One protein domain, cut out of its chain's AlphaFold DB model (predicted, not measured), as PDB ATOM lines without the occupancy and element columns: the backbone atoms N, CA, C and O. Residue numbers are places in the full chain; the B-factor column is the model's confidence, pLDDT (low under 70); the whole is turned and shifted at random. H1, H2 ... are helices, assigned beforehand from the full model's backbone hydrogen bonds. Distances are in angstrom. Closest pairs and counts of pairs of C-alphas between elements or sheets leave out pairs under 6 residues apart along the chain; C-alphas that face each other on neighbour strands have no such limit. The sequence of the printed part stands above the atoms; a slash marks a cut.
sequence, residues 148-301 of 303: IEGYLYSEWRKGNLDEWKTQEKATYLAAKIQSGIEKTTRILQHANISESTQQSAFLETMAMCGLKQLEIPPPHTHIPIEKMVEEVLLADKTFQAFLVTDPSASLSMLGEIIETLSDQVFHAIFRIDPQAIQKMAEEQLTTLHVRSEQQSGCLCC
ATOM      1  N   ILE A 148     -86.274  24.967  37.033       96.62
ATOM      2  CA  ILE A 148     -84.961  25.075  36.370       96.62
ATOM      3  C   ILE A 148     -85.102  25.859  35.058       96.62
ATOM      4  O   ILE A 148     -84.328  26.779  34.794       96.62
ATOM      5  N   GLU A 149     -86.131  25.554  34.262       95.56
ATOM      6  CA  GLU A 149     -86.436  26.296  33.034       95.56
ATOM      7  C   GLU A 149     -86.807  27.758  33.346       95.56
ATOM      8  O   GLU A 149     -86.433  28.680  32.616       95.56
ATOM      9  N   GLY A 150     -87.470  27.992  34.482       95.62
ATOM     10  CA  GLY A 150     -87.813  29.326  34.981       95.62
ATOM     11  C   GLY A 150     -86.606  30.261  35.143       95.62
ATOM     12  O   GLY A 150     -86.695  31.442  34.791       95.62
ATOM     13  N   TYR A 151     -85.457  29.751  35.604       95.62
ATOM     14  CA  TYR A 151     -84.211  30.529  35.666       95.62
ATOM     15  C   TYR A 151     -83.720  30.929  34.272       95.62
ATOM     16  O   TYR A 151     -83.362  32.089  34.062       95.62
ATOM     17  N   LEU A 152     -83.765  30.015  33.298       95.69
ATOM     18  CA  LEU A 152     -83.359  30.311  31.922       95.69
ATOM     19  C   LEU A 152     -84.264  31.383  31.301       95.69
ATOM     20  O   LEU A 152     -83.770  32.327  30.683       95.69
ATOM     21  N   TYR A 153     -85.582  31.301  31.520       95.50
ATOM     22  CA  TYR A 153     -86.518  32.342  31.082       95.50
ATOM     23  C   TYR A 153     -86.250  33.690  31.758       95.50
ATOM     24  O   TYR A 153     -86.411  34.735  31.123       95.50
ATOM     25  N   SER A 154     -85.839  33.689  33.026       94.44
ATOM     26  CA  SER A 154     -85.440  34.903  33.742       94.44
ATOM     27  C   SER A 154     -84.212  35.551  33.098       94.44
ATOM     28  O   SER A 154     -84.250  36.741  32.782       94.44
ATOM     29  N   GLU A 155     -83.161  34.778  32.811       93.88
ATOM     30  CA  GLU A 155     -81.958  35.278  32.127       93.88
ATOM     31  C   GLU A 155     -82.242  35.741  30.693       93.88
ATOM     32  O   GLU A 155     -81.722  36.770  30.250       93.88
ATOM     33  N   TRP A 156     -83.141  35.055  29.982       94.06
ATOM     34  CA  TRP A 156     -83.602  35.483  28.661       94.06
ATOM     35  C   TRP A 156     -84.326  36.829  28.708       94.06
ATOM     36  O   TRP A 156     -84.010  37.725  27.927       94.06
ATOM     37  N   ARG A 157     -85.241  37.022  29.666       94.25
ATOM     38  CA  ARG A 157     -85.962  38.296  29.845       94.25
ATOM     39  C   ARG A 157     -85.048  39.452  30.245       94.25
ATOM     40  O   ARG A 157     -85.366  40.597  29.935       94.25
ATOM     41  N   LYS A 158     -83.928  39.170  30.917       92.44
ATOM     42  CA  LYS A 158     -82.892  40.167  31.235       92.44
ATOM     43  C   LYS A 158     -82.026  40.541  30.026       92.44
ATOM     44  O   LYS A 158     -81.330  41.546  30.095       92.44
ATOM     45  N   GLY A 159     -82.067  39.762  28.941       91.25
ATOM     46  CA  GLY A 159     -81.180  39.924  27.786       91.25
ATOM     47  C   GLY A 159     -79.770  39.362  27.997       91.25
ATOM     48  O   GLY A 159     -78.893  39.632  27.185       91.25
ATOM     49  N   ASN A 160     -79.557  38.567  29.053       91.81
ATOM     50  CA  ASN A 160     -78.232  38.104  29.486       91.81
ATOM     51  C   ASN A 160     -77.983  36.613  29.205       91.81
ATOM     52  O   ASN A 160     -76.924  36.095  29.553       91.81
ATOM     53  N   LEU A 161     -78.936  35.903  28.586       93.00
ATOM     54  CA  LEU A 161     -78.853  34.448  28.417       93.00
ATOM     55  C   LEU A 161     -77.589  33.994  27.665       93.00
ATOM     56  O   LEU A 161     -77.003  32.985  28.041       93.00
ATOM     57  N   ASP A 162     -77.155  34.711  26.627       93.00
ATOM     58  CA  ASP A 162     -75.968  34.325  25.847       93.00
ATOM     59  C   ASP A 162     -74.657  34.534  26.624       93.00
ATOM     60  O   ASP A 162     -73.736  33.715  26.541       93.00
ATOM     61  N   GLU A 163     -74.583  35.599  27.426       92.19
ATOM     62  CA  GLU A 163     -73.455  35.847  28.330       92.19
ATOM     63  C   GLU A 163     -73.420  34.792  29.440       92.19
ATOM     64  O   GLU A 163     -72.378  34.178  29.674       92.19
ATOM     65  N   TRP A 164     -74.579  34.496  30.041       94.31
ATOM     66  CA  TRP A 164     -74.729  33.421  31.019       94.31
ATOM     67  C   TRP A 164     -74.304  32.070  30.433       94.31
ATOM     68  O   TRP A 164     -73.480  31.383  31.024       94.31
ATOM     69  N   LYS A 165     -74.757  31.718  29.219       95.12
ATOM     70  CA  LYS A 165     -74.361  30.477  28.528       95.12
ATOM     71  C   LYS A 165     -72.851  30.400  28.305       95.12
ATOM     72  O   LYS A 165     -72.266  29.329  28.440       95.12
ATOM     73  N   THR A 166     -72.217  31.517  27.951       92.62
ATOM     74  CA  THR A 166     -70.764  31.576  27.739       92.62
ATOM     75  C   THR A 166     -70.005  31.334  29.045       92.62
ATOM     76  O   THR A 166     -69.068  30.531  29.071       92.62
ATOM     77  N   GLN A 167     -70.438  31.985  30.128       92.50
ATOM     78  CA  GLN A 167     -69.862  31.825  31.462       92.50
ATOM     79  C   GLN A 167     -70.061  30.400  31.997       92.50
ATOM     80  O   GLN A 167     -69.091  29.769  32.428       92.50
ATOM     81  N   GLU A 168     -71.285  29.876  31.930       95.50
ATOM     82  CA  GLU A 168     -71.640  28.551  32.438       95.50
ATOM     83  C   GLU A 168     -70.878  27.461  31.684       95.50
ATOM     84  O   GLU A 168     -70.256  26.605  32.307       95.50
ATOM     85  N   LYS A 169     -70.812  27.533  30.345       95.94
ATOM     86  CA  LYS A 169     -70.071  26.556  29.533       95.94
ATOM     87  C   LYS A 169     -68.609  26.435  29.951       95.94
ATOM     88  O   LYS A 169     -68.098  25.325  30.088       95.94
ATOM     89  N   ALA A 170     -67.930  27.568  30.118       94.06
ATOM     90  CA  ALA A 170     -66.524  27.581  30.501       94.06
ATOM     91  C   ALA A 170     -66.325  27.095  31.943       94.06
ATOM     92  O   ALA A 170     -65.427  26.296  32.195       94.06
ATOM     93  N   THR A 171     -67.175  27.549  32.867       93.44
ATOM     94  CA  THR A 171     -67.069  27.222  34.297       93.44
ATOM     95  C   THR A 171     -67.341  25.740  34.548       93.44
ATOM     96  O   THR A 171     -66.533  25.062  35.179       93.44
ATOM     97  N   TYR A 172     -68.439  25.224  33.996       96.44
ATOM     98  CA  TYR A 172     -68.888  23.851  34.203       96.44
ATOM     99  C   TYR A 172     -67.897  22.832  33.625       96.44
ATOM    100  O   TYR A 172     -67.483  21.894  34.303       96.44
ATOM    101  N   LEU A 173     -67.442  23.040  32.383       97.25
ATOM    102  CA  LEU A 173     -66.484  22.127  31.757       97.25
ATOM    103  C   LEU A 173     -65.102  22.195  32.411       97.25
ATOM    104  O   LEU A 173     -64.472  21.154  32.574       97.25
ATOM    105  N   ALA A 174     -64.643  23.374  32.846       95.38
ATOM    106  CA  ALA A 174     -63.402  23.478  33.613       95.38
ATOM    107  C   ALA A 174     -63.487  22.687  34.931       95.38
ATOM    108  O   ALA A 174     -62.560  21.944  35.256       95.38
ATOM    109  N   ALA A 175     -64.611  22.779  35.652       95.56
ATOM    110  CA  ALA A 175     -64.841  21.999  36.867       95.56
ATOM    111  C   ALA A 175     -64.856  20.484  36.588       95.56
ATOM    112  O   ALA A 175     -64.227  19.716  37.318       95.56
ATOM    113  N   LYS A 176     -65.490  20.044  35.492       97.50
ATOM    114  CA  LYS A 176     -65.510  18.627  35.084       97.50
ATOM    115  C   LYS A 176     -64.126  18.093  34.713       97.50
ATOM    116  O   LYS A 176     -63.774  16.987  35.123       97.50
ATOM    117  N   ILE A 177     -63.318  18.880  34.002       97.94
ATOM    118  CA  ILE A 177     -61.924  18.532  33.678       97.94
ATOM    119  C   ILE A 177     -61.105  18.386  34.966       97.94
ATOM    120  O   ILE A 177     -60.431  17.372  35.152       97.94
ATOM    121  N   GLN A 178     -61.200  19.362  35.875       97.25
ATOM    122  CA  GLN A 178     -60.488  19.334  37.155       97.25
ATOM    123  C   GLN A 178     -60.879  18.106  37.992       97.25
ATOM    124  O   GLN A 178     -60.007  17.373  38.459       97.25
ATOM    125  N   SER A 179     -62.181  17.828  38.105       97.00
ATOM    126  CA  SER A 179     -62.709  16.657  38.814       97.00
ATOM    127  C   SER A 179     -62.161  15.338  38.248       97.00
ATOM    128  O   SER A 179     -61.724  14.469  39.005       97.00
ATOM    129  N   GLY A 180     -62.103  15.185  36.918       97.81
ATOM    130  CA  GLY A 180     -61.506  14.008  36.269       97.81
ATOM    131  C   GLY A 180     -60.023  13.814  36.604       97.81
ATOM    132  O   GLY A 180     -59.587  12.699  36.917       97.81
ATOM    133  N   ILE A 181     -59.249  14.901  36.606       97.75
ATOM    134  CA  ILE A 181     -57.816  14.880  36.935       97.75
ATOM    135  C   ILE A 181     -57.593  14.473  38.393       97.75
ATOM    136  O   ILE A 181     -56.797  13.569  38.667       97.75
ATOM    137  N   GLU A 182     -58.313  15.087  39.331       97.56
ATOM    138  CA  GLU A 182     -58.201  14.791  40.764       97.56
ATOM    139  C   GLU A 182     -58.617  13.353  41.078       97.56
ATOM    140  O   GLU A 182     -57.910  12.625  41.782       97.56
ATOM    141  N   LYS A 183     -59.736  12.903  40.499       96.50
ATOM    142  CA  LYS A 183     -60.238  11.532  40.636       96.50
ATOM    143  C   LYS A 183     -59.217  10.509  40.143       96.50
ATOM    144  O   LYS A 183     -58.908   9.559  40.864       96.50
ATOM    145  N   THR A 184     -58.656  10.712  38.954       97.12
ATOM    146  CA  THR A 184     -57.662   9.796  38.371       97.12
ATOM    147  C   THR A 184     -56.366   9.792  39.174       97.12
ATOM    148  O   THR A 184     -55.834   8.725  39.473       97.12
ATOM    149  N   THR A 185     -55.901  10.966  39.609       96.56
ATOM    150  CA  THR A 185     -54.727  11.100  40.484       96.56
ATOM    151  C   THR A 185     -54.923  10.339  41.795       96.56
ATOM    152  O   THR A 185     -54.015   9.646  42.252       96.56
ATOM    153  N   ARG A 186     -56.124  10.401  42.383       96.00
ATOM    154  CA  ARG A 186     -56.461   9.673  43.612       96.00
ATOM    155  C   ARG A 186     -56.486   8.156  43.409       96.00
ATOM    156  O   ARG A 186     -55.986   7.427  44.258       96.00
ATOM    157  N   ILE A 187     -57.039   7.676  42.293       95.69
ATOM    158  CA  ILE A 187     -57.052   6.242  41.944       95.69
ATOM    159  C   ILE A 187     -55.622   5.733  41.704       95.69
ATOM    160  O   ILE A 187     -55.253   4.648  42.157       95.69
ATOM    161  N   LEU A 188     -54.796   6.534  41.032       94.50
ATOM    162  CA  LEU A 188     -53.413   6.217  40.677       94.50
ATOM    163  C   LEU A 188     -52.401   6.826  41.653       94.50
ATOM    164  O   LEU A 188     -51.280   7.143  41.263       94.50
ATOM    165  N   GLN A 189     -52.752   6.954  42.936       91.81
ATOM    166  CA  GLN A 189     -51.877   7.585  43.933       91.81
ATOM    167  C   GLN A 189     -50.485   6.927  44.001       91.81
ATOM    168  O   GLN A 189     -49.484   7.596  44.241       91.81
ATOM    169  N   HIS A 190     -50.408   5.621  43.737       91.94
ATOM    170  CA  HIS A 190     -49.162   4.853  43.698       91.94
ATOM    171  C   HIS A 190     -48.226   5.229  42.535       91.94
ATOM    172  O   HIS A 190     -47.030   4.956  42.614       91.94
ATOM    173  N   ALA A 191     -48.748   5.846  41.473       90.94
ATOM    174  CA  ALA A 191     -47.997   6.220  40.277       90.94
ATOM    175  C   ALA A 191     -47.256   7.566  40.420       90.94
ATOM    176  O   ALA A 191     -46.480   7.935  39.547       90.94
ATOM    177  N   ASN A 192     -47.456   8.299  41.529       90.62
ATOM    178  CA  ASN A 192     -46.793   9.582  41.811       90.62
ATOM    179  C   ASN A 192     -46.886  10.594  40.648       90.62
ATOM    180  O   ASN A 192     -45.898  11.223  40.266       90.62
ATOM    181  N   ILE A 193     -48.084  10.750  40.075       94.00
ATOM    182  CA  ILE A 193     -48.340  11.697  38.982       94.00
ATOM    183  C   ILE A 193     -48.056  13.126  39.465       94.00
ATOM    184  O   ILE A 193     -48.711  13.627  40.381       94.00
ATOM    185  N   SER A 194     -47.085  13.793  38.836       94.69
ATOM    186  CA  SER A 194     -46.643  15.124  39.260       94.69
ATOM    187  C   SER A 194     -47.731  16.194  39.096       94.69
ATOM    188  O   SER A 194     -48.526  16.138  38.157       94.69
ATOM    189  N   GLU A 195     -47.721  17.218  39.955       95.94
ATOM    190  CA  GLU A 195     -48.605  18.393  39.826       95.94
ATOM    191  C   GLU A 195     -48.432  19.095  38.469       95.94
ATOM    192  O   GLU A 195     -49.401  19.572  37.883       95.94
ATOM    193  N   SER A 196     -47.214  19.092  37.911       96.12
ATOM    194  CA  SER A 196     -46.966  19.628  36.569       96.12
ATOM    195  C   SER A 196     -47.716  18.838  35.497       96.12
ATOM    196  O   SER A 196     -48.270  19.439  34.584       96.12
ATOM    197  N   THR A 197     -47.744  17.506  35.593       96.44
ATOM    198  CA  THR A 197     -48.491  16.651  34.658       96.44
ATOM    199  C   THR A 197     -49.994  16.885  34.794       96.44
ATOM    200  O   THR A 197     -50.683  16.974  33.781       96.44
ATOM    201  N   GLN A 198     -50.488  17.048  36.025       97.50
ATOM    202  CA  GLN A 198     -51.888  17.390  36.295       97.50
ATOM    203  C   GLN A 198     -52.269  18.734  35.655       97.50
ATOM    204  O   GLN A 198     -53.237  18.802  34.898       97.50
ATOM    205  N   GLN A 199     -51.462  19.779  35.862       96.81
ATOM    206  CA  GLN A 199     -51.700  21.095  35.267       96.81
ATOM    207  C   GLN A 199     -51.621  21.070  33.732       96.81
ATOM    208  O   GLN A 199     -52.435  21.710  33.063       96.81
ATOM    209  N   SER A 200     -50.672  20.329  33.152       96.75
ATOM    210  CA  SER A 200     -50.581  20.156  31.697       96.75
ATOM    211  C   SER A 200     -51.818  19.459  31.131       96.75
ATOM    212  O   SER A 200     -52.381  19.948  30.155       96.75
ATOM    213  N   ALA A 201     -52.293  18.384  31.769       97.38
ATOM    214  CA  ALA A 201     -53.507  17.683  31.347       97.38
ATOM    215  C   ALA A 201     -54.738  18.600  31.383       97.38
ATOM    216  O   ALA A 201     -55.540  18.596  30.445       97.38
ATOM    217  N   PHE A 202     -54.859  19.430  32.424       97.31
ATOM    218  CA  PHE A 202     -55.933  20.415  32.548       97.31
ATOM    219  C   PHE A 202     -55.920  21.411  31.381       97.31
ATOM    220  O   PHE A 202     -56.918  21.563  30.673       97.31
ATOM    221  N   LEU A 203     -54.776  22.059  31.143       95.88
ATOM    222  CA  LEU A 203     -54.632  23.081  30.104       95.88
ATOM    223  C   LEU A 203     -54.795  22.506  28.691       95.88
ATOM    224  O   LEU A 203     -55.441  23.133  27.851       95.88
ATOM    225  N   GLU A 204     -54.252  21.316  28.425       96.56
ATOM    226  CA  GLU A 204     -54.412  20.639  27.135       96.56
ATOM    227  C   GLU A 204     -55.874  20.266  26.875       96.56
ATOM    228  O   GLU A 204     -56.380  20.509  25.780       96.56
ATOM    229  N   THR A 205     -56.587  19.749  27.881       96.56
ATOM    230  CA  THR A 205     -58.006  19.394  27.729       96.56
ATOM    231  C   THR A 205     -58.876  20.634  27.517       96.56
ATOM    232  O   THR A 205     -59.722  20.645  26.621       96.56
ATOM    233  N   MET A 206     -58.619  21.717  28.260       95.75
ATOM    234  CA  MET A 206     -59.267  23.017  28.040       95.75
ATOM    235  C   MET A 206     -59.052  23.520  26.605       95.75
ATOM    236  O   MET A 206     -60.009  23.933  25.944       95.75
ATOM    237  N   ALA A 207     -57.819  23.429  26.094       95.44
ATOM    238  CA  ALA A 207     -57.480  23.838  24.734       95.44
ATOM    239  C   ALA A 207     -58.180  22.979  23.667       95.44
ATOM    240  O   ALA A 207     -58.713  23.530  22.702       95.44
ATOM    241  N   MET A 208     -58.240  21.654  23.847       94.75
ATOM    242  CA  MET A 208     -58.965  20.750  22.942       94.75
ATOM    243  C   MET A 208     -60.470  21.040  22.906       94.75
ATOM    244  O   MET A 208     -61.090  20.938  21.850       94.75
ATOM    245  N   CYS A 209     -61.046  21.470  24.031       93.25
ATOM    246  CA  CYS A 209     -62.445  21.894  24.112       93.25
ATOM    247  C   CYS A 209     -62.688  23.309  23.547       93.25
ATOM    248  O   CYS A 209     -63.829  23.779  23.533       93.25
ATOM    249  N   GLY A 210     -61.639  24.016  23.106       92.69
ATOM    250  CA  GLY A 210     -61.719  25.407  22.657       92.69
ATOM    251  C   GLY A 210     -62.103  26.387  23.770       92.69
ATOM    252  O   GLY A 210     -62.618  27.470  23.483       92.69
ATOM    253  N   LEU A 211     -61.889  26.011  25.032       89.62
ATOM    254  CA  LEU A 211     -62.225  26.818  26.198       89.62
ATOM    255  C   LEU A 211     -61.048  27.715  26.574       89.62
ATOM    256  O   LEU A 211     -59.887  27.308  26.541       89.62
ATOM    257  N   LYS A 212     -61.357  28.944  26.979       82.69
ATOM    258  CA  LYS A 212     -60.394  29.832  27.630       82.69
ATOM    259  C   LYS A 212     -60.700  29.842  29.115       82.69
ATOM    260  O   LYS A 212     -61.862  29.982  29.494       82.69
ATOM    261  N   GLN A 213     -59.670  29.695  29.942       69.38
ATOM    262  CA  GLN A 213     -59.826  29.923  31.371       69.38
ATOM    263  C   GLN A 213     -60.226  31.386  31.567       69.38
ATOM    264  O   GLN A 213     -59.553  32.291  31.073       69.38
ATOM    265  N   LEU A 214     -61.365  31.607  32.215       69.62
ATOM    266  CA  LEU A 214     -61.835  32.951  32.503       69.62
ATOM    267  C   LEU A 214     -60.945  33.531  33.605       69.62
ATOM    268  O   LEU A 214     -60.831  32.958  34.685       69.62
ATOM    269  N   GLU A 215     -60.277  34.645  33.306       55.25
ATOM    270  CA  GLU A 215     -59.337  35.312  34.222       55.25
ATOM    271  C   GLU A 215     -60.043  35.963  35.424       55.25
ATOM    272  O   GLU A 215     -59.405  36.326  36.410       55.25
ATOM    273  N   ILE A 216     -61.366  36.117  35.344       64.50
ATOM    274  CA  ILE A 216     -62.198  36.797  36.332       64.50
ATOM    275  C   ILE A 216     -63.133  35.752  36.954       64.50
ATOM    276  O   ILE A 216     -63.723  34.963  36.209       64.50
ATOM    277  N   PRO A 217     -63.288  35.721  38.295       67.75
ATOM    278  CA  PRO A 217     -64.291  34.869  38.922       67.75
ATOM    279  C   PRO A 217     -65.681  35.160  38.332       67.75
ATOM    280  O   PRO A 217     -65.946  36.308  37.959       67.75
ATOM    281  N   PRO A 218     -66.578  34.158  38.258       71.00
ATOM    282  CA  PRO A 218     -67.923  34.369  37.743       71.00
ATOM    283  C   PRO A 218     -68.583  35.561  38.455       71.00
ATOM    284  O   PRO A 218     -68.473  35.665  39.683       71.00
ATOM    285  N   PRO A 219     -69.264  36.468  37.730       75.50
ATOM    286  CA  PRO A 219     -69.973  37.581  38.351       75.50
ATOM    287  C   PRO A 219     -70.932  37.074  39.435       75.50
ATOM    288  O   PRO A 219     -71.596  36.062  39.241       75.50
ATOM    289  N   HIS A 220     -71.086  37.790  40.552       75.12
ATOM    290  CA  HIS A 220     -72.012  37.375  41.624       75.12
ATOM    291  C   HIS A 220     -73.484  37.276  41.181       75.12
ATOM    292  O   HIS A 220     -74.309  36.699  41.883       75.12
ATOM    293  N   THR A 221     -73.819  37.852  40.027       80.12
ATOM    294  CA  THR A 221     -75.134  37.764  39.384       80.12
ATOM    295  C   THR A 221     -75.345  36.466  38.604       80.12
ATOM    296  O   THR A 221     -76.471  36.191  38.203       80.12
ATOM    297  N   HIS A 222     -74.291  35.680  38.375       87.81
ATOM    298  CA  HIS A 222     -74.349  34.400  37.684       87.81
ATOM    299  C   HIS A 222     -74.773  33.289  38.651       87.81
ATOM    300  O   HIS A 222     -74.058  32.968  39.603       87.81
ATOM    301  N   ILE A 223     -75.935  32.690  38.394       93.62
ATOM    302  CA  ILE A 223     -76.419  31.515  39.124       93.62
ATOM    303  C   ILE A 223     -76.050  30.278  38.288       93.62
ATOM    304  O   ILE A 223     -76.578  30.157  37.184       93.62
ATOM    305  N   PRO A 224     -75.135  29.404  38.756       96.00
ATOM    306  CA  PRO A 224     -74.716  28.221  38.003       96.00
ATOM    307  C   PRO A 224     -75.784  27.121  38.010       96.00
ATOM    308  O   PRO A 224     -76.621  27.083  38.916       96.00
ATOM    309  N   ILE A 225     -75.720  26.188  37.052       98.31
ATOM    310  CA  ILE A 225     -76.691  25.084  36.918       98.31
ATOM    311  C   ILE A 225     -76.766  24.248  38.199       98.31
ATOM    312  O   ILE A 225     -77.865  23.917  38.639       98.31
ATOM    313  N   GLU A 226     -75.628  23.944  38.829       97.31
ATOM    314  CA  GLU A 226     -75.585  23.180  40.088       97.31
ATOM    315  C   GLU A 226     -76.429  23.841  41.178       97.31
ATOM    316  O   GLU A 226     -77.254  23.192  41.821       97.31
ATOM    317  N   LYS A 227     -76.304  25.164  41.311       96.75
ATOM    318  CA  LYS A 227     -77.076  25.947  42.274       96.75
ATOM    319  C   LYS A 227     -78.552  26.050  41.885       96.75
ATOM    320  O   LYS A 227     -79.405  25.999  42.762       96.75
ATOM    321  N   MET A 228     -78.866  26.173  40.593       97.69
ATOM    322  CA  MET A 228     -80.255  26.150  40.111       97.69
ATOM    323  C   MET A 228     -80.940  24.831  40.484       97.69
ATOM    324  O   MET A 228     -82.054  24.838  41.000       97.69
ATOM    325  N   VAL A 229     -80.266  23.700  40.254       98.19
ATOM    326  CA  VAL A 229     -80.773  22.365  40.601       98.19
ATOM    327  C   VAL A 229     -80.941  22.226  42.113       98.19
ATOM    328  O   VAL A 229     -82.003  21.801  42.567       98.19
ATOM    329  N   GLU A 230     -79.930  22.613  42.891       97.31
ATOM    330  CA  GLU A 230     -79.979  22.575  44.354       97.31
ATOM    331  C   GLU A 230     -81.158  23.393  44.905       97.31
ATOM    332  O   GLU A 230     -81.953  22.876  45.690       97.31
ATOM    333  N   GLU A 231     -81.321  24.644  44.463       97.19
ATOM    334  CA  GLU A 231     -82.404  25.523  44.917       97.19
ATOM    335  C   GLU A 231     -83.788  24.950  44.576       97.19
ATOM    336  O   GLU A 231     -84.697  25.007  45.407       97.19
ATOM    337  N   VAL A 232     -83.954  24.355  43.390       97.06
ATOM    338  CA  VAL A 232     -85.225  23.748  42.966       97.06
ATOM    339  C   VAL A 232     -85.551  22.491  43.770       97.06
ATOM    340  O   VAL A 232     -86.681  22.347  44.234       97.06
ATOM    341  N   LEU A 233     -84.573  21.610  43.994       96.19
ATOM    342  CA  LEU A 233     -84.758  20.414  44.817       96.19
ATOM    343  C   LEU A 233     -85.096  20.777  46.265       96.19
ATOM    344  O   LEU A 233     -86.042  20.244  46.845       96.19
ATOM    345  N   LEU A 234     -84.348  21.713  46.851       94.25
ATOM    346  CA  LEU A 234     -84.552  22.141  48.232       94.25
ATOM    347  C   LEU A 234     -85.804  23.005  48.407       94.25
ATOM    348  O   LEU A 234     -86.230  23.202  49.540       94.25
ATOM    349  N   ALA A 235     -86.434  23.503  47.344       95.31
ATOM    350  CA  ALA A 235     -87.738  24.152  47.454       95.31
ATOM    351  C   ALA A 235     -88.877  23.151  47.744       95.31
ATOM    352  O   ALA A 235     -89.907  23.544  48.305       95.31
ATOM    353  N   ASP A 236     -88.704  21.865  47.410       94.94
ATOM    354  CA  ASP A 236     -89.709  20.834  47.653       94.94
ATOM    355  C   ASP A 236     -89.633  20.286  49.088       94.94
ATOM    356  O   ASP A 236     -88.662  19.655  49.514       94.94
ATOM    357  N   LYS A 237     -90.703  20.502  49.862       92.69
ATOM    358  CA  LYS A 237     -90.772  20.080  51.273       92.69
ATOM    359  C   LYS A 237     -90.746  18.562  51.443       92.69
ATOM    360  O   LYS A 237     -90.304  18.080  52.484       92.69
ATOM    361  N   THR A 238     -91.247  17.819  50.461       89.81
ATOM    362  CA  THR A 238     -91.304  16.356  50.510       89.81
ATOM    363  C   THR A 238     -89.911  15.778  50.294       89.81
ATOM    364  O   THR A 238     -89.487  14.899  51.043       89.81
ATOM    365  N   PHE A 239     -89.159  16.339  49.346       91.88
ATOM    366  CA  PHE A 239     -87.754  16.024  49.122       91.88
ATOM    367  C   PHE A 239     -86.882  16.399  50.325       91.88
ATOM    368  O   PHE A 239     -86.095  15.578  50.792       91.88
ATOM    369  N   GLN A 240     -87.072  17.588  50.910       91.06
ATOM    370  CA  GLN A 240     -86.370  17.966  52.142       91.06
ATOM    371  C   GLN A 240     -86.626  16.976  53.287       91.06
ATOM    372  O   GLN A 240     -85.690  16.565  53.974       91.06
ATOM    373  N   ALA A 241     -87.885  16.575  53.495       88.56
ATOM    374  CA  ALA A 241     -88.238  15.603  54.526       88.56
ATOM    375  C   ALA A 241     -87.601  14.230  54.262       88.56
ATOM    376  O   ALA A 241     -87.122  13.586  55.194       88.56
ATOM    377  N   PHE A 242     -87.544  13.810  52.995       86.69
ATOM    378  CA  PHE A 242     -86.891  12.572  52.580       86.69
ATOM    379  C   PHE A 242     -85.400  12.552  52.960       86.69
ATOM    380  O   PHE A 242     -84.949  11.583  53.577       86.69
ATOM    381  N   LEU A 243     -84.667  13.645  52.714       85.94
ATOM    382  CA  LEU A 243     -83.237  13.748  53.036       85.94
ATOM    383  C   LEU A 243     -82.922  13.598  54.538       85.94
ATOM    384  O   LEU A 243     -81.847  13.119  54.894       85.94
ATOM    385  N   VAL A 244     -83.839  13.957  55.440       81.75
ATOM    386  CA  VAL A 244     -83.593  13.934  56.900       81.75
ATOM    387  C   VAL A 244     -83.590  12.510  57.485       81.75
ATOM    388  O   VAL A 244     -83.112  12.298  58.598       81.75
ATOM    389  N   THR A 245     -84.082  11.516  56.742       73.44
ATOM    390  CA  THR A 245     -84.312  10.151  57.255       73.44
ATOM    391  C   THR A 245     -83.015   9.356  57.512       73.44
ATOM    392  O   THR A 245     -82.990   8.531  58.424       73.44
ATOM    393  N   ASP A 246     -81.926   9.632  56.779       65.31
ATOM    394  CA  ASP A 246     -80.556   9.132  57.033       65.31
ATOM    395  C   ASP A 246     -79.513  10.198  56.623       65.31
ATOM    396  O   ASP A 246     -79.087  10.237  55.470       65.31
ATOM    397  N   PRO A 247     -79.065  11.077  57.536       64.06
ATOM    398  CA  PRO A 247     -78.330  12.292  57.173       64.06
ATOM    399  C   PRO A 247     -77.009  12.054  56.428       64.06
ATOM    400  O   PRO A 247     -76.591  12.897  55.638       64.06
ATOM    401  N   SER A 248     -76.329  10.932  56.688       63.38
ATOM    402  CA  SER A 248     -75.003  10.667  56.117       63.38
ATOM    403  C   SER A 248     -75.083  10.097  54.702       63.38
ATOM    404  O   SER A 248     -74.421  10.614  53.802       63.38
ATOM    405  N   ALA A 249     -75.951   9.105  54.479       69.50
ATOM    406  CA  ALA A 249     -76.227   8.583  53.146       69.50
ATOM    407  C   ALA A 249     -76.952   9.627  52.281       69.50
ATOM    408  O   ALA A 249     -76.673   9.738  51.089       69.50
ATOM    409  N   SER A 250     -77.817  10.447  52.886       77.88
ATOM    410  CA  SER A 250     -78.560  11.497  52.187       77.88
ATOM    411  C   SER A 250     -77.683  12.598  51.610       77.88
ATOM    412  O   SER A 250     -78.001  13.090  50.535       77.88
ATOM    413  N   LEU A 251     -76.587  12.989  52.270       82.44
ATOM    414  CA  LEU A 251     -75.700  14.036  51.742       82.44
ATOM    415  C   LEU A 251     -74.905  13.557  50.522       82.44
ATOM    416  O   LEU A 251     -74.810  14.281  49.533       82.44
ATOM    417  N   SER A 252     -74.370  12.334  50.558       86.12
ATOM    418  CA  SER A 252     -73.690  11.747  49.396       86.12
ATOM    419  C   SER A 252     -74.659  11.496  48.240       86.12
ATOM    420  O   SER A 252     -74.339  11.808  47.097       86.12
ATOM    421  N   MET A 253     -75.864  11.002  48.538       89.38
ATOM    422  CA  MET A 253     -76.912  10.792  47.539       89.38
ATOM    423  C   MET A 253     -77.378  12.117  46.924       89.38
ATOM    424  O   MET A 253     -77.555  12.195  45.713       89.38
ATOM    425  N   LEU A 254     -77.537  13.172  47.731       92.31
ATOM    426  CA  LEU A 254     -77.900  14.504  47.248       92.31
ATOM    427  C   LEU A 254     -76.862  15.046  46.261       92.31
ATOM    428  O   LEU A 254     -77.248  15.550  45.210       92.31
ATOM    429  N   GLY A 255     -75.569  14.905  46.569       92.94
ATOM    430  CA  GLY A 255     -74.495  15.310  45.661       92.94
ATOM    431  C   GLY A 255     -74.580  14.614  44.299       92.94
ATOM    432  O   GLY A 255     -74.484  15.277  43.272       92.94
ATOM    433  N   GLU A 256     -74.846  13.305  44.284       93.56
ATOM    434  CA  GLU A 256     -74.981  12.520  43.046       93.56
ATOM    435  C   GLU A 256     -76.247  12.878  42.246       93.56
ATOM    436  O   GLU A 256     -76.205  12.957  41.014       93.56
ATOM    437  N   ILE A 257     -77.365  13.156  42.931       95.38
ATOM    438  CA  ILE A 257     -78.599  13.650  42.299       95.38
ATOM    439  C   ILE A 257     -78.352  15.012  41.646       95.38
ATOM    440  O   ILE A 257     -78.719  15.197  40.484       95.38
ATOM    441  N   ILE A 258     -77.738  15.953  42.376       96.94
ATOM    442  CA  ILE A 258     -77.436  17.296  41.866       96.94
ATOM    443  C   ILE A 258     -76.509  17.185  40.661       96.94
ATOM    444  O   ILE A 258     -76.852  17.704  39.604       96.94
ATOM    445  N   GLU A 259     -75.396  16.454  40.778       96.56
ATOM    446  CA  GLU A 259     -74.442  16.279  39.681       96.56
ATOM    447  C   GLU A 259     -75.121  15.705  38.433       96.56
ATOM    448  O   GLU A 259     -74.978  16.259  37.342       96.56
ATOM    449  N   THR A 260     -75.916  14.642  38.584       96.00
ATOM    450  CA  THR A 260     -76.558  13.983  37.438       96.00
ATOM    451  C   THR A 260     -77.607  14.871  36.770       96.00
ATOM    452  O   THR A 260     -77.693  14.923  35.541       96.00
ATOM    453  N   LEU A 261     -78.420  15.581  37.557       97.75
ATOM    454  CA  LEU A 261     -79.394  16.533  37.023       97.75
ATOM    455  C   LEU A 261     -78.697  17.700  36.327       97.75
ATOM    456  O   LEU A 261     -79.101  18.082  35.229       97.75
ATOM    457  N   SER A 262     -77.637  18.238  36.930       98.50
ATOM    458  CA  SER A 262     -76.839  19.304  36.334       98.50
ATOM    459  C   SER A 262     -76.194  18.868  35.024       98.50
ATOM    460  O   SER A 262     -76.257  19.628  34.062       98.50
ATOM    461  N   ASP A 263     -75.680  17.639  34.938       98.31
ATOM    462  CA  ASP A 263     -75.118  17.092  33.702       98.31
ATOM    463  C   ASP A 263     -76.167  17.017  32.585       98.31
ATOM    464  O   ASP A 263     -75.889  17.400  31.447       98.31
ATOM    465  N   GLN A 264     -77.391  16.577  32.898       97.38
ATOM    466  CA  GLN A 264     -78.474  16.515  31.911       97.38
ATOM    467  C   GLN A 264     -78.972  17.901  31.489       97.38
ATOM    468  O   GLN A 264     -79.224  18.123  30.304       97.38
ATOM    469  N   VAL A 265     -79.087  18.849  32.424       98.50
ATOM    470  CA  VAL A 265     -79.430  20.246  32.111       98.50
ATOM    471  C   VAL A 265     -78.336  20.880  31.250       98.50
ATOM    472  O   VAL A 265     -78.634  21.505  30.233       98.50
ATOM    473  N   PHE A 266     -77.066  20.672  31.598       98.56
ATOM    474  CA  PHE A 266     -75.924  21.147  30.825       98.56
ATOM    475  C   PHE A 266     -75.924  20.557  29.411       98.56
ATOM    476  O   PHE A 266     -75.828  21.293  28.425       98.56
ATOM    477  N   HIS A 267     -76.101  19.240  29.292       98.38
ATOM    478  CA  HIS A 267     -76.202  18.557  28.007       98.38
ATOM    479  C   HIS A 267     -77.366  19.099  27.167       98.38
ATOM    480  O   HIS A 267     -77.204  19.382  25.976       98.38
ATOM    481  N   ALA A 268     -78.524  19.337  27.788       97.94
ATOM    482  CA  ALA A 268     -79.657  19.959  27.124       97.94
ATOM    483  C   ALA A 268     -79.330  21.385  26.645       97.94
ATOM    484  O   ALA A 268     -79.764  21.773  25.568       97.94
ATOM    485  N   ILE A 269     -78.539  22.178  27.359       98.00
ATOM    486  CA  ILE A 269     -78.225  23.549  26.925       98.00
ATOM    487  C   ILE A 269     -77.175  23.570  25.806       98.00
ATOM    488  O   ILE A 269     -77.307  24.342  24.854       98.00
ATOM    489  N   PHE A 270     -76.137  22.737  25.907       97.38
ATOM    490  CA  PHE A 270     -74.939  22.858  25.069       97.38
ATOM    491  C   PHE A 270     -74.743  21.738  24.047       97.38
ATOM    492  O   PHE A 270     -73.850  21.870  23.212       97.38
ATOM    493  N   ARG A 271     -75.549  20.663  24.088       96.38
ATOM    494  CA  ARG A 271     -75.374  19.439  23.274       96.38
ATOM    495  C   ARG A 271     -73.979  18.827  23.435       96.38
ATOM    496  O   ARG A 271     -73.382  18.343  22.479       96.38
ATOM    497  N   ILE A 272     -73.437  18.906  24.646       96.56
ATOM    498  CA  ILE A 272     -72.128  18.365  25.015       96.56
ATOM    499  C   ILE A 272     -72.360  17.439  26.197       96.56
ATOM    500  O   ILE A 272     -72.991  17.848  27.166       96.56
ATOM    501  N   ASP A 273     -71.870  16.205  26.115       96.81
ATOM    502  CA  ASP A 273     -71.821  15.297  27.259       96.81
ATOM    503  C   ASP A 273     -70.663  15.716  28.194       96.81
ATOM    504  O   ASP A 273     -69.493  15.532  27.833       96.81
ATOM    505  N   PRO A 274     -70.942  16.290  29.382       97.38
ATOM    506  CA  PRO A 274     -69.895  16.710  30.312       97.38
ATOM    507  C   PRO A 274     -69.064  15.527  30.835       97.38
ATOM    508  O   PRO A 274     -67.873  15.692  31.108       97.38
ATOM    509  N   GLN A 275     -69.638  14.323  30.909       96.50
ATOM    510  CA  GLN A 275     -68.934  13.117  31.350       96.50
ATOM    511  C   GLN A 275     -67.943  12.623  30.289       96.50
ATOM    512  O   GLN A 275     -66.876  12.106  30.628       96.50
ATOM    513  N   ALA A 276     -68.236  12.818  28.999       97.00
ATOM    514  CA  ALA A 276     -67.272  12.560  27.929       97.00
ATOM    515  C   ALA A 276     -66.054  13.498  28.018       97.00
ATOM    516  O   ALA A 276     -64.924  13.056  27.812       97.00
ATOM    517  N   ILE A 277     -66.264  14.767  28.390       98.00
ATOM    518  CA  ILE A 277     -65.171  15.729  28.615       98.00
ATOM    519  C   ILE A 277     -64.347  15.353  29.850       98.00
ATOM    520  O   ILE A 277     -63.118  15.390  29.800       98.00
ATOM    521  N   GLN A 278     -65.001  14.934  30.935       98.19
ATOM    522  CA  GLN A 278     -64.301  14.424  32.113       98.19
ATOM    523  C   GLN A 278     -63.414  13.225  31.752       98.19
ATOM    524  O   GLN A 278     -62.227  13.246  32.062       98.19
ATOM    525  N   LYS A 279     -63.937  12.222  31.032       97.88
ATOM    526  CA  LYS A 279     -63.150  11.058  30.579       97.88
ATOM    527  C   LYS A 279     -61.975  11.445  29.688       97.88
ATOM    528  O   LYS A 279     -60.885  10.920  29.873       97.88
ATOM    529  N   MET A 280     -62.168  12.395  28.774       97.56
ATOM    530  CA  MET A 280     -61.072  12.931  27.966       97.56
ATOM    531  C   MET A 280     -59.958  13.508  28.855       97.56
ATOM    532  O   MET A 280     -58.786  13.260  28.593       97.56
ATOM    533  N   ALA A 281     -60.299  14.215  29.937       97.69
ATOM    534  CA  ALA A 281     -59.312  14.708  30.899       97.69
ATOM    535  C   ALA A 281     -58.583  13.569  31.641       97.69
ATOM    536  O   ALA A 281     -57.360  13.620  31.806       97.69
ATOM    537  N   GLU A 282     -59.314  12.528  32.059       98.25
ATOM    538  CA  GLU A 282     -58.754  11.316  32.682       98.25
ATOM    539  C   GLU A 282     -57.746  10.617  31.730       98.25
ATOM    540  O   GLU A 282     -56.627  10.260  32.121       98.25
ATOM    541  N   GLU A 283     -58.098  10.483  30.448       97.69
ATOM    542  CA  GLU A 283     -57.258   9.902  29.389       97.69
ATOM    543  C   GLU A 283     -56.023  10.760  29.074       97.69
ATOM    544  O   GLU A 283     -54.918  10.233  28.905       97.69
ATOM    545  N   GLN A 284     -56.170  12.085  29.049       97.50
ATOM    546  CA  GLN A 284     -55.042  12.994  28.845       97.50
ATOM    547  C   GLN A 284     -54.029  12.902  29.981       97.50
ATOM    548  O   GLN A 284     -52.825  12.835  29.724       97.50
ATOM    549  N   LEU A 285     -54.495  12.845  31.231       97.81
ATOM    550  CA  LEU A 285     -53.613  12.724  32.387       97.81
ATOM    551  C   LEU A 285     -52.782  11.439  32.328       97.81
ATOM    552  O   LEU A 285     -51.560  11.475  32.491       97.81
ATOM    553  N   THR A 286     -53.438  10.307  32.069       96.56
ATOM    554  CA  THR A 286     -52.763   9.005  31.977       96.56
ATOM    555  C   THR A 286     -51.778   8.963  30.807       96.56
ATOM    556  O   THR A 286     -50.642   8.517  30.976       96.56
ATOM    557  N   THR A 287     -52.154   9.513  29.651       96.56
ATOM    558  CA  THR A 287     -51.290   9.582  28.464       96.56
ATOM    559  C   THR A 287     -50.048  10.438  28.705       96.56
ATOM    560  O   THR A 287     -48.932  10.015  28.389       96.56
ATOM    561  N   LEU A 288     -50.204  11.629  29.290       95.62
ATOM    562  CA  LEU A 288     -49.078  12.510  29.608       95.62
ATOM    563  C   LEU A 288     -48.152  11.900  30.660       95.62
ATOM    564  O   LEU A 288     -46.931  12.018  30.536       95.62
ATOM    565  N   HIS A 289     -48.707  11.208  31.655       94.50
ATOM    566  CA  HIS A 289     -47.909  10.518  32.660       94.50
ATOM    567  C   HIS A 289     -47.023   9.433  32.023       94.50
ATOM    568  O   HIS A 289     -45.799   9.503  32.149       94.50
ATOM    569  N   VAL A 290     -47.599   8.522  31.229       94.44
ATOM    570  CA  VAL A 290     -46.839   7.485  30.497       94.44
ATOM    571  C   VAL A 290     -45.767   8.103  29.593       94.44
ATOM    572  O   VAL A 290     -44.642   7.609  29.501       94.44
ATOM    573  N   ARG A 291     -46.080   9.226  28.939       92.69
ATOM    574  CA  ARG A 291     -45.130   9.934  28.072       92.69
ATOM    575  C   ARG A 291     -43.944  10.510  28.845       92.69
ATOM    576  O   ARG A 291     -42.827  10.510  28.326       92.69
ATOM    577  N   SER A 292     -44.163  10.981  30.071       89.50
ATOM    578  CA  SER A 292     -43.095  11.535  30.911       89.50
ATOM    579  C   SER A 292     -42.107  10.465  31.393       89.50
ATOM    580  O   SER A 292     -40.906  10.728  31.445       89.50
ATOM    581  N   GLU A 293     -42.570   9.233  31.633       84.25
ATOM    582  CA  GLU A 293     -41.701   8.089  31.954       84.25
ATOM    583  C   GLU A 293     -40.814   7.662  30.773       84.25
ATOM    584  O   GLU A 293     -39.648   7.310  30.945       84.25
ATOM    585  N   GLN A 294     -41.327   7.740  29.542       81.31
ATOM    586  CA  GLN A 294     -40.529   7.445  28.346       81.31
ATOM    587  C   GLN A 294     -39.423   8.485  28.116       81.31
ATOM    588  O   GLN A 294     -38.323   8.151  27.670       81.31
ATOM    589  N   GLN A 295     -39.702   9.751  28.432       73.56
ATOM    590  CA  GLN A 295     -38.730  10.837  28.303       73.56
ATOM    591  C   GLN A 295     -37.648  10.779  29.390       73.56
ATOM    592  O   GLN A 295     -36.487  11.064  29.097       73.56
ATOM    593  N   SER A 296     -37.988  10.354  30.610       61.94
ATOM    594  CA  SER A 296     -37.013  10.159  31.690       61.94
ATOM    595  C   SER A 296     -36.158   8.899  31.494       61.94
ATOM    596  O   SER A 296     -34.950   8.942  31.723       61.94
ATOM    597  N   GLY A 297     -36.730   7.807  30.972       55.34
ATOM    598  CA  GLY A 297     -36.001   6.565  30.676       55.34
ATOM    599  C   GLY A 297     -34.957   6.683  29.555       55.34
ATOM    600  O   GLY A 297     -33.956   5.968  29.564       55.34
ATOM    601  N   CYS A 298     -35.134   7.621  28.619       48.12
ATOM    602  CA  CYS A 298     -34.183   7.864  27.527       48.12
ATOM    603  C   CYS A 298     -32.896   8.584  27.993       48.12
ATOM    604  O   CYS A 298     -31.850   8.478  27.352       48.12
ATOM    605  N   LEU A 299     -32.934   9.271  29.143       45.59
ATOM    606  CA  LEU A 299     -31.767   9.941  29.736       45.59
ATOM    607  C   LEU A 299     -30.837   8.980  30.498       45.59
ATOM    608  O   LEU A 299     -29.652   9.271  30.637       45.59
ATOM    609  N   CYS A 300     -31.325   7.813  30.931       43.59
ATOM    610  CA  CYS A 300     -30.516   6.817  31.647       43.59
ATOM    611  C   CYS A 300     -29.592   5.979  30.743       43.59
ATOM    612  O   CYS A 300     -28.812   5.185  31.253       43.59
ATOM    613  N   CYS A 301     -29.655   6.137  29.415       44.81
ATOM    614  CA  CYS A 301     -28.777   5.424  28.475       44.81
ATOM    615  C   CYS A 301     -27.507   6.213  28.087       44.81
ATOM    616  O   CYS A 301     -26.769   5.774  27.206       44.81
TER     617      CYS A 301
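Overview. This is residues 148 to 301 of the 303 residues of the protein "SPI-2 type III secretion system effector SifA" of Salmonella enterica I (UniProt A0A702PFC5). Two loosely joined groups of crossed helices make an elongated model: H2, H3 and H7 pack together in one, while in the other H4 and H5 fold round to H6 in a rough triangle, with H1 beside H4. H2 runs through the middle, H6 and H7 make a corner between the groups, and residues 293 to 301 stick out. The printed part has 154 residues, with seven named helices in the order H1 to H7 and no named strand, and its class is all helix. It is loose, with a radius of gyration of the C-alphas of 18.9 A, and spans 67 by 42 by 25 A.

Arrangement. Start with the longest helix, H2, residues 161 to 187. Its residues 173 to 184 touch residues 274 to 285 of H7, residues 274 to 297, at a steep tilt of 47 degrees; the closest C-alphas, of Ile 177 and Gln 278, are 5.0 A apart. H3, residues 195 to 208, forms a helical hairpin with H2, touching its residues 174 to 181 at 37 degrees, only just a steep tilt; C-alphas 177 and 202 come closest, at 6.4 A. H3 also touches residues 280 to 289 of H7, closest at C-alphas 201 and 285, 5.1 A. Look next at H6, residues 247 to 270: it touches H7 about perpendicular, at 84 degrees, closest at C-alphas 263 and 274, 6.2 A. H4, residues 225 to 235, touches residues 258 to 266 of H6, closest at C-alphas 226 and 262, 5.5 A. H5, residues 237 to 243, only just touches H6, with 3 pairs of C-alphas within 8 A, closest at 243 and 250, 5.3 A. H1, residues 148 to 158, touches H4, closest at C-alphas 148 and 228, 6.1 A. H1 and H2 touch only at the corner, and only just, with 3 pairs, closest at C-alphas 155 and 161, 4.9 A. Every O i to N i+4 pair is within hydrogen-bond range in H2, H3, H4, H5 and H7; H1 has 6 of 7 and H6 19 of 20.

Along the chain. Find C-alpha 148 at (-84.961, 25.075, 36.370), where H1 begins. H2 runs 38.1 A from C-alpha 161 at (-78.853, 34.448, 28.417). H6 measures 34.0 A, and H7 35.4 A to C-alpha 297 at (-36.001, 6.565, 30.676).

Size, cuts and confidence. The farthest C-alphas, of Lys 237 and Cys 301, are 67.7 A apart. The printed part has no cut; the link from H3 to H4, residues 209 to 224, is long. Look for pLDDT under 70 at residues 213 to 217, 246 to 249 and 296 to 301.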